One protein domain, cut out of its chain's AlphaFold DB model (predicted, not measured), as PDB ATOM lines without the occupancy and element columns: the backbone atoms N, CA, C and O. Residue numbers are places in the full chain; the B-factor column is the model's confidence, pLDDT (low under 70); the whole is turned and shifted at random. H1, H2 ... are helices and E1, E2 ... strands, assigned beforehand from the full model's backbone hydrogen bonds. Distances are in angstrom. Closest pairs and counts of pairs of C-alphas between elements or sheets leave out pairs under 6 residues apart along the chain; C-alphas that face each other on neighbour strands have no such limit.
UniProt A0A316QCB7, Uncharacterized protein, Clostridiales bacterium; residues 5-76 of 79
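Overview. This is residues 5 to 76 of the 79 residues of an uncharacterized protein of Clostridiales bacterium (UniProt A0A316QCB7). Five strands form a small closed barrel; the hairpin E2 and E3 and the loop of residues 9 to 20 reach opposite ends of its longest axis, and short helix H1 lies off the barrel. The 72 printed residues run E1 E2 E3 E4 E5 H1, mostly strand, a meander of antiparallel neighbours, with E5 and E1 parallel. The whole is compact, radius of gyration of the C-alphas 12.5 A, spanning 39 by 31 by 18 A.

Along the chain. E1, residues 5 to 8, begins at C-alpha 5 (158.364, 103.151, 151.421). E2, residues 21 to 32, 28.4 A long, bends by 71 degrees at residue 24. E3 is residues 35 to 41, 19.9 A; E4 47 to 53, 19.1 A; E5 58 to 62. H1, residues 70 to 75, ends at C-alpha 75 (159.782, 95.343, 175.011).

Arrangement. Within hydrogen-bond range are N 7 and O 22, 2.9 A, for E1 and E2; N 30 and O 37, 2.8 A, for E2 and E3; N 50 and O 38, 2.8 A, for E3 and E4; N 51 and O 60, 2.8 A, for E4 and E5; N 8 and O 61, 2.9 A, for E5 and E1. In H1 every O i to N i+4 pair is within range.

Size, cuts and confidence. The C-alphas farthest apart, Asp 15 and Arg 33, are 39.9 A apart. The printed part has no cut; the link E1 to E2 is long. pLDDT is under 70 at residues 8, 10 to 20 and 72 to 76.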
ATOM      1  N   VAL A   5     156.976 103.142 150.959       75.62
ATOM      2  CA  VAL A   5     158.364 103.151 151.421       75.62
ATOM      3  C   VAL A   5     159.205 102.342 150.453       75.62
ATOM      4  O   VAL A   5     158.816 101.236 150.089       75.62
ATOM      5  N   ILE A   6     160.352 102.891 150.052       74.00
ATOM      6  CA  ILE A   6     161.340 102.147 149.278       74.00
ATOM      7  C   ILE A   6     162.247 101.440 150.280       74.00
ATOM      8  O   ILE A   6     162.983 102.081 151.030       74.00
ATOM      9  N   VAL A   7     162.193 100.116 150.308       71.56
ATOM     10  CA  VAL A   7     163.123  99.308 151.101       71.56
ATOM     11  C   VAL A   7     164.292  98.928 150.217       71.56
ATOM     12  O   VAL A   7     164.097  98.417 149.113       71.56
ATOM     13  N   TYR A   8     165.504  99.157 150.706       69.94
ATOM     14  CA  TYR A   8     166.697  98.585 150.107       69.94
ATOM     15  C   TYR A   8     166.937  97.204 150.713       69.94
ATOM     16  O   TYR A   8     167.047  97.065 151.931       69.94
ATOM     17  N   ARG A   9     167.022  96.186 149.853       70.56
ATOM     18  CA  ARG A   9     167.353  94.815 150.250       70.56
ATOM     19  C   ARG A   9     168.869  94.655 150.300       70.56
ATOM     20  O   ARG A   9     169.483  94.196 149.340       70.56
ATOM     21  N   HIS A  10     169.471  95.056 151.410       66.12
ATOM     22  CA  HIS A  10     170.885  94.833 151.685       66.12
ATOM     23  C   HIS A  10     171.204  93.331 151.780       66.12
ATOM     24  O   HIS A  10     172.261  92.895 151.334       66.12
ATOM     25  N   SER A  11     170.259  92.507 152.255       60.41
ATOM     26  CA  SER A  11     170.432  91.040 152.307       60.41
ATOM     27  C   SER A  11     170.573  90.361 150.936       60.41
ATOM     28  O   SER A  11     171.013  89.215 150.869       60.41
ATOM     29  N   GLN A  12     170.207  91.047 149.847       61.09
ATOM     30  CA  GLN A  12     170.297  90.537 148.473       61.09
ATOM     31  C   GLN A  12     171.443  91.184 147.680       61.09
ATOM     32  O   GLN A  12     171.487  91.089 146.451       61.09
ATOM     33  N   GLU A  13     172.386  91.839 148.364       61.44
ATOM     34  CA  GLU A  13     173.576  92.390 147.725       61.44
ATOM     35  C   GLU A  13     174.411  91.260 147.105       61.44
ATOM     36  O   GLU A  13     174.894  90.357 147.788       61.44
ATOM     37  N   THR A  14     174.561  91.301 145.782       58.62
ATOM     38  CA  THR A  14     175.389  90.355 145.031       58.62
ATOM     39  C   THR A  14     176.508  91.148 144.369       58.62
ATOM     40  O   THR A  14     176.245  92.083 143.615       58.62
ATOM     41  N   ASP A  15     177.758  90.790 144.665       65.38
ATOM     42  CA  ASP A  15     178.955  91.341 144.010       65.38
ATOM     43  C   ASP A  15     179.113  92.880 144.125       65.38
ATOM     44  O   ASP A  15     179.602  93.556 143.221       65.38
ATOM     45  N   GLY A  16     178.673  93.462 145.250       62.44
ATOM     46  CA  GLY A  16     178.798  94.900 145.537       62.44
ATOM     47  C   GLY A  16     177.806  95.801 144.790       62.44
ATOM     48  O   GLY A  16     177.877  97.028 144.899       62.44
ATOM     49  N   GLN A  17     176.877  95.221 144.019       57.00
ATOM     50  CA  GLN A  17     175.784  95.960 143.391       57.00
ATOM     51  C   GLN A  17     174.491  95.807 144.193       57.00
ATOM     52  O   GLN A  17     173.968  94.712 144.397       57.00
ATOM     53  N   ARG A  18     173.938  96.952 144.605       60.09
ATOM     54  CA  ARG A  18     172.609  97.058 145.216       60.09
ATOM     55  C   ARG A  18     171.550  96.875 144.135       60.09
ATOM     56  O   ARG A  18     171.172  97.838 143.472       60.09
ATOM     57  N   THR A  19     171.107  95.646 143.918       56.47
ATOM     58  CA  THR A  19     170.222  95.316 142.792       56.47
ATOM     59  C   THR A  19     168.738  95.358 143.141       56.47
ATOM     60  O   THR A  19     167.924  95.485 142.229       56.47
ATOM     61  N   HIS A  20     168.351  95.276 144.420       68.25
ATOM     62  CA  HIS A  20     166.950  95.067 144.797       68.25
ATOM     63  C   HIS A  20     166.382  96.172 145.700       68.25
ATOM     64  O   HIS A  20     166.831  96.407 146.825       68.25
ATOM     65  N   THR A  21     165.346  96.834 145.180       74.31
ATOM     66  CA  THR A  21     164.445  97.713 145.935       74.31
ATOM     67  C   THR A  21     163.038  97.151 145.866       74.31
ATOM     68  O   THR A  21     162.627  96.665 144.813       74.31
ATOM     69  N   GLU A  22     162.301  97.224 146.968       80.44
ATOM     70  CA  GLU A  22     160.880  96.876 146.997       80.44
ATOM     71  C   GLU A  22     160.048  98.043 147.535       80.44
ATOM     72  O   GLU A  22     160.483  98.782 148.421       80.44
ATOM     73  N   GLU A  23     158.846  98.220 146.984       83.56
ATOM     74  CA  GLU A  23     157.841  99.112 147.562       83.56
ATOM     75  C   GLU A  23     157.053  98.355 148.630       83.56
ATOM     76  O   GLU A  23     156.427  97.331 148.345       83.56
ATOM     77  N   VAL A  24     157.043  98.892 149.845       86.25
ATOM     78  CA  VAL A  24     156.239  98.381 150.962       86.25
ATOM     79  C   VAL A  24     155.435  99.509 151.594       86.25
ATOM     80  O   VAL A  24     155.641 100.692 151.310       86.25
ATOM     81  N   GLU A  25     154.522  99.151 152.486       85.50
ATOM     82  CA  GLU A  25     153.752 100.114 153.263       85.50
ATOM     83  C   GLU A  25     154.246 100.168 154.710       85.50
ATOM     84  O   GLU A  25     154.701  99.174 155.281       85.50
ATOM     85  N   ILE A  26     154.140 101.353 155.314       87.50
ATOM     86  CA  ILE A  26     154.311 101.514 156.760       87.50
ATOM     87  C   ILE A  26     153.174 100.767 157.454       87.50
ATOM     88  O   ILE A  26     152.005 101.105 157.262       87.50
ATOM     89  N   ILE A  27     153.527  99.781 158.274       90.62
ATOM     90  CA  ILE A  27     152.564  98.964 159.019       90.62
ATOM     91  C   ILE A  27     152.346  99.471 160.445       90.62
ATOM     92  O   ILE A  27     151.311  99.180 161.039       90.62
ATOM     93  N   ASP A  28     153.307 100.219 160.992       88.75
ATOM     94  CA  ASP A  28     153.224 100.797 162.332       88.75
ATOM     95  C   ASP A  28     154.162 102.010 162.472       88.75
ATOM     96  O   ASP A  28     155.062 102.237 161.657       88.75
ATOM     97  N   SER A  29     153.957 102.814 163.510       87.12
ATOM     98  CA  SER A  29     154.860 103.901 163.876       87.12
ATOM     99  C   SER A  29     154.843 104.130 165.378       87.12
ATOM    100  O   SER A  29     153.779 104.165 165.995       87.12
ATOM    101  N   ARG A  30     156.012 104.382 165.956       83.62
ATOM    102  CA  ARG A  30     156.164 104.646 167.386       83.62
ATOM    103  C   ARG A  30     156.905 105.950 167.594       83.62
ATOM    104  O   ARG A  30     157.928 106.177 166.963       83.62
ATOM    105  N   THR A  31     156.385 106.807 168.467       84.94
ATOM    106  CA  THR A  31     157.028 108.082 168.799       84.94
ATOM    107  C   THR A  31     157.502 108.070 170.238       84.94
ATOM    108  O   THR A  31     156.692 107.936 171.152       84.94
ATOM    109  N   GLU A  32     158.801 108.258 170.438       82.81
ATOM    110  CA  GLU A  32     159.420 108.356 171.756       82.81
ATOM    111  C   GLU A  32     160.262 109.618 171.845       82.81
ATOM    112  O   GLU A  32     161.068 109.903 170.966       82.81
ATOM    113  N   ARG A  33     160.057 110.408 172.907       87.44
ATOM    114  CA  ARG A  33     160.793 111.666 173.143       87.44
ATOM    115  C   ARG A  33     160.818 112.603 171.918       87.44
ATOM    116  O   ARG A  33     161.786 113.322 171.702       87.44
ATOM    117  N   GLY A  34     159.746 112.596 171.121       83.81
ATOM    118  CA  GLY A  34     159.616 113.408 169.905       83.81
ATOM    119  C   GLY A  34     160.259 112.814 168.646       83.81
ATOM    120  O   GLY A  34     160.191 113.441 167.593       83.81
ATOM    121  N   VAL A  35     160.841 111.615 168.723       80.75
ATOM    122  CA  VAL A  35     161.406 110.883 167.583       80.75
ATOM    123  C   VAL A  35     160.421 109.808 167.146       80.75
ATOM    124  O   VAL A  35     160.063 108.942 167.941       80.75
ATOM    125  N   THR A  36     159.973 109.861 165.891       84.81
ATOM    126  CA  THR A  36     159.086 108.844 165.315       84.81
ATOM    127  C   THR A  36     159.890 107.810 164.536       84.81
ATOM    128  O   THR A  36     160.488 108.128 163.511       84.81
ATOM    129  N   THR A  37     159.839 106.563 164.992       86.12
ATOM    130  CA  THR A  37     160.305 105.388 164.259       86.12
ATOM    131  C   THR A  37     159.140 104.820 163.464       86.12
ATOM    132  O   THR A  37     158.092 104.502 164.026       86.12
ATOM    133  N   TYR A  38     159.314 104.681 162.157       88.00
ATOM    134  CA  TYR A  38     158.344 104.013 161.294       88.00
ATOM    135  C   TYR A  38     158.743 102.559 161.116       88.00
ATOM    136  O   TYR A  38     159.929 102.262 161.018       88.00
ATOM    137  N   ILE A  39     157.763 101.663 161.075       90.00
ATOM    138  CA  ILE A  39     157.981 100.231 160.906       90.00
ATOM    139  C   ILE A  39     157.370  99.809 159.582       90.00
ATOM    140  O   ILE A  39     156.204 100.092 159.291       90.00
ATOM    141  N   VAL A  40     158.166  99.106 158.795       90.25
ATOM    142  CA  VAL A  40     157.747  98.466 157.554       90.25
ATOM    143  C   VAL A  40     157.931  96.965 157.661       90.25
ATOM    144  O   VAL A  40     158.672  96.481 158.515       90.25
ATOM    145  N   ARG A  41     157.267  96.228 156.775       89.25
ATOM    146  CA  ARG A  41     157.480  94.794 156.617       89.25
ATOM    147  C   ARG A  41     157.806  94.490 155.162       89.25
ATOM    148  O   ARG A  41     157.048  94.890 154.282       89.25
ATOM    149  N   THR A  42     158.922  93.808 154.934       84.62
ATOM    150  CA  THR A  42     159.325  93.308 153.614       84.62
ATOM    151  C   THR A  42     158.352  92.245 153.111       84.62
ATOM    152  O   THR A  42     157.610  91.651 153.903       84.62
ATOM    153  N   GLN A  43     158.365  91.949 151.808       82.00
ATOM    154  CA  GLN A  43     157.544  90.858 151.256       82.00
ATOM    155  C   GLN A  43     157.868  89.485 151.874       82.00
ATOM    156  O   GLN A  43     156.979  88.645 151.991       82.00
ATOM    157  N   ASP A  44     159.098  89.293 152.362       83.38
ATOM    158  CA  ASP A  44     159.540  88.066 153.042       83.38
ATOM    159  C   ASP A  44     159.165  88.030 154.536       83.38
ATOM    160  O   ASP A  44     159.506  87.088 155.252       83.38
ATOM    161  N   GLY A  45     158.465  89.056 155.033       85.00
ATOM    162  CA  GLY A  45     157.970  89.123 156.407       85.00
ATOM    163  C   GLY A  45     158.944  89.710 157.431       85.00
ATOM    164  O   GLY A  45     158.623  89.711 158.620       85.00
ATOM    165  N   ILE A  46     160.094  90.237 157.003       85.88
ATOM    166  CA  ILE A  46     161.070  90.891 157.886       85.88
ATOM    167  C   ILE A  46     160.536  92.275 158.252       85.88
ATOM    168  O   ILE A  46     160.201  93.070 157.375       85.88
ATOM    169  N   GLU A  47     160.435  92.567 159.546       90.19
ATOM    170  CA  GLU A  47     160.079  93.903 160.021       90.19
ATOM    171  C   GLU A  47     161.336  94.747 160.192       90.19
ATOM    172  O   GLU A  47     162.295  94.313 160.828       90.19
ATOM    173  N   CYS A  48     161.314  95.959 159.646       89.12
ATOM    174  CA  CYS A  48     162.441  96.880 159.697       89.12
ATOM    175  C   CYS A  48     161.978  98.280 160.090       89.12
ATOM    176  O   CYS A  48     160.853  98.694 159.795       89.12
ATOM    177  N   SER A  49     162.876  99.034 160.711       89.56
ATOM    178  CA  SER A  49     162.708 100.472 160.877       89.56
ATOM    179  C   SER A  49     162.933 101.199 159.548       89.56
ATOM    180  O   SER A  49     163.797 100.838 158.746       89.56
ATOM    181  N   ALA A  50     162.130 102.233 159.312       88.00
ATOM    182  CA  ALA A  50     162.223 103.105 158.156       88.00
ATOM    183  C   ALA A  50     162.526 104.544 158.588       88.00
ATOM    184  O   ALA A  50     161.943 105.071 159.540       88.00
ATOM    185  N   ILE A  51     163.409 105.195 157.836       82.56
ATOM    186  CA  ILE A  51     163.836 106.577 158.040       82.56
ATOM    187  C   ILE A  51     163.267 107.428 156.909       82.56
ATOM    188  O   ILE A  51     163.440 107.123 155.728       82.56
ATOM    189  N   TYR A  52     162.595 108.519 157.270       82.75
ATOM    190  CA  TYR A  52     162.132 109.507 156.302       82.75
ATOM    191  C   TYR A  52     163.265 110.462 155.924       82.75
ATOM    192  O   TYR A  52     163.835 111.128 156.790       82.75
ATOM    193  N   ASN A  53     163.557 110.580 154.631       81.50
ATOM    194  CA  ASN A  53     164.486 111.576 154.122       81.50
ATOM    195  C   ASN A  53     163.721 112.821 153.659       81.50
ATOM    196  O   ASN A  53     163.018 112.805 152.650       81.50
ATOM    197  N   ILE A  54     163.898 113.926 154.384       81.44
ATOM    198  CA  ILE A  54     163.215 115.197 154.107       81.44
ATOM    199  C   ILE A  54     163.655 115.864 152.795       81.44
ATOM    200  O   ILE A  54     162.902 116.665 152.252       81.44
ATOM    201  N   PHE A  55     164.854 115.557 152.290       85.94
ATOM    202  CA  PHE A  55     165.396 116.166 151.073       85.94
ATOM    203  C   PHE A  55     164.855 115.494 149.814       85.94
ATOM    204  O   PHE A  55     164.631 116.165 148.811       85.94
ATOM    205  N   THR A  56     164.638 114.177 149.866       82.88
ATOM    206  CA  THR A  56     164.078 113.411 148.742       82.88
ATOM    207  C   THR A  56     162.572 113.199 148.862       82.88
ATOM    208  O   THR A  56     161.926 112.890 147.866       82.88
ATOM    209  N   GLY A  57     161.994 113.378 150.054       80.38
ATOM    210  CA  GLY A  57     160.578 113.122 150.319       80.38
ATOM    211  C   GLY A  57     160.221 111.633 150.351       80.38
ATOM    212  O   GLY A  57     159.055 111.278 150.184       80.38
ATOM    213  N   VAL A  58     161.213 110.758 150.537       80.38
ATOM    214  CA  VAL A  58     161.079 109.300 150.425       80.38
ATOM    215  C   VAL A  58     161.492 108.628 151.732       80.38
ATOM    216  O   VAL A  58     162.378 109.102 152.445       80.38
ATOM    217  N   PHE A  59     160.836 107.516 152.058       82.44
ATOM    218  CA  PHE A  59     161.238 106.641 153.154       82.44
ATOM    219  C   PHE A  59     162.217 105.582 152.663       82.44
ATOM    220  O   PHE A  59     162.011 105.002 151.595       82.44
ATOM    221  N   TYR A  60     163.207 105.293 153.498       81.19
ATOM    222  CA  TYR A  60     164.192 104.244 153.284       81.19
ATOM    223  C   TYR A  60     164.161 103.257 154.440       81.19
ATOM    224  O   TYR A  60     164.110 103.677 155.594       81.19
ATOM    225  N   ALA A  61     164.223 101.966 154.142       83.94
ATOM    226  CA  ALA A  61     164.414 100.920 155.142       83.94
ATOM    227  C   ALA A  61     165.542  99.979 154.714       83.94
ATOM    228  O   ALA A  61     165.811  99.842 153.519       83.94
ATOM    229  N   ASP A  62     166.184  99.362 155.702       80.75
ATOM    230  CA  ASP A  62     167.315  98.450 155.536       80.75
ATOM    231  C   ASP A  62     167.001  97.136 156.263       80.75
ATOM    232  O   ASP A  62     166.626  97.136 157.439       80.75
ATOM    233  N   ASP A  63     167.098  96.023 155.544       77.25
ATOM    234  CA  ASP A  63     166.752  94.679 156.012       77.25
ATOM    235  C   ASP A  63     167.908  93.922 156.678       77.25
ATOM    236  O   ASP A  63     167.779  92.726 156.941       77.25
ATOM    237  N   VAL A  64     169.015  94.605 156.981       76.19
ATOM    238  CA  VAL A  64     170.152  94.059 157.733       76.19
ATOM    239  C   VAL A  64     170.354  94.837 159.027       76.19
ATOM    240  O   VAL A  64     170.314  94.261 160.112       76.19
ATOM    241  N   TYR A  65     170.517  96.154 158.938       78.81
ATOM    242  CA  TYR A  65     170.774  97.017 160.094       78.81
ATOM    243  C   TYR A  65     169.499  97.572 160.723       78.81
ATOM    244  O   TYR A  65     169.493  97.926 161.899       78.81
ATOM    245  N   GLY A  66     168.421  97.669 159.945       81.62
ATOM    246  CA  GLY A  66     167.140  98.189 160.410       81.62
ATOM    247  C   GLY A  66     166.217  97.130 161.008       81.62
ATOM    248  O   GLY A  66     165.112  97.494 161.410       81.62
ATOM    249  N   VAL A  67     166.630  95.856 161.047       88.50
ATOM    250  CA  VAL A  67     165.786  94.720 161.446       88.50
ATOM    251  C   VAL A  67     165.294  94.862 162.881       88.50
ATOM    252  O   VAL A  67     166.041  95.156 163.813       88.50
ATOM    253  N   ILE A  68     164.003  94.610 163.050       87.19
ATOM    254  CA  ILE A  68     163.299  94.623 164.322       87.19
ATOM    255  C   ILE A  68     163.183  93.190 164.823       87.19
ATOM    256  O   ILE A  68     162.389  92.398 164.315       87.19
ATOM    257  N   GLU A  69     163.959  92.852 165.851       84.06
ATOM    258  CA  GLU A  69     163.809  91.552 166.494       84.06
ATOM    259  C   GLU A  69     162.426  91.424 167.164       84.06
ATOM    260  O   GLU A  69     161.941  92.380 167.787       84.06
ATOM    261  N   PRO A  70     161.791  90.236 167.124       76.75
ATOM    262  CA  PRO A  70     160.475  90.018 167.728       76.75
ATOM    263  C   PRO A  70     160.411  90.382 169.218       76.75
ATOM    264  O   PRO A  70     159.377  90.835 169.710       76.75
ATOM    265  N   GLU A  71     161.516  90.209 169.944       71.38
ATOM    266  CA  GLU A  71     161.594  90.538 171.368       71.38
ATOM    267  C   GLU A  71     161.744  92.049 171.613       71.38
ATOM    268  O   GLU A  71     161.134  92.585 172.544       71.38
ATOM    269  N   ALA A  72     162.450  92.770 170.734       66.38
ATOM    270  CA  ALA A  72     162.523  94.233 170.767       66.38
ATOM    271  C   ALA A  72     161.151  94.874 170.499       66.38
ATOM    272  O   ALA A  72     160.789  95.880 171.120       66.38
ATOM    273  N   ARG A  73     160.331  94.231 169.657       67.69
ATOM    274  CA  ARG A  73     158.940  94.637 169.413       67.69
ATOM    275  C   ARG A  73     158.064  94.540 170.666       67.69
ATOM    276  O   ARG A  73     157.255  95.434 170.903       67.69
ATOM    277  N   LYS A  74     158.227  93.491 171.484       61.25
ATOM    278  CA  LYS A  74     157.449  93.307 172.729       61.25
ATOM    279  C   LYS A  74     157.893  94.247 173.846       61.25
ATOM    280  O   LYS A  74     157.054  94.744 174.591       61.25
ATOM    281  N   ARG A  75     159.204  94.475 173.971       60.03
ATOM    282  CA  ARG A  75     159.782  95.343 175.011       60.03
ATOM    283  C   ARG A  75     159.647  96.825 174.699       60.03
ATOM    284  O   ARG A  75     159.741  97.644 175.603       60.03
ATOM    285  N   GLY A  76     159.386  97.155 173.438       56.25
ATOM    286  CA  GLY A  76     159.365  98.527 172.985       56.25
ATOM    287  C   GLY A  76     160.756  99.125 172.992       56.25
ATOM    288  O   GLY A  76     161.042  99.913 173.875       56.25
TER     289      GLY A  76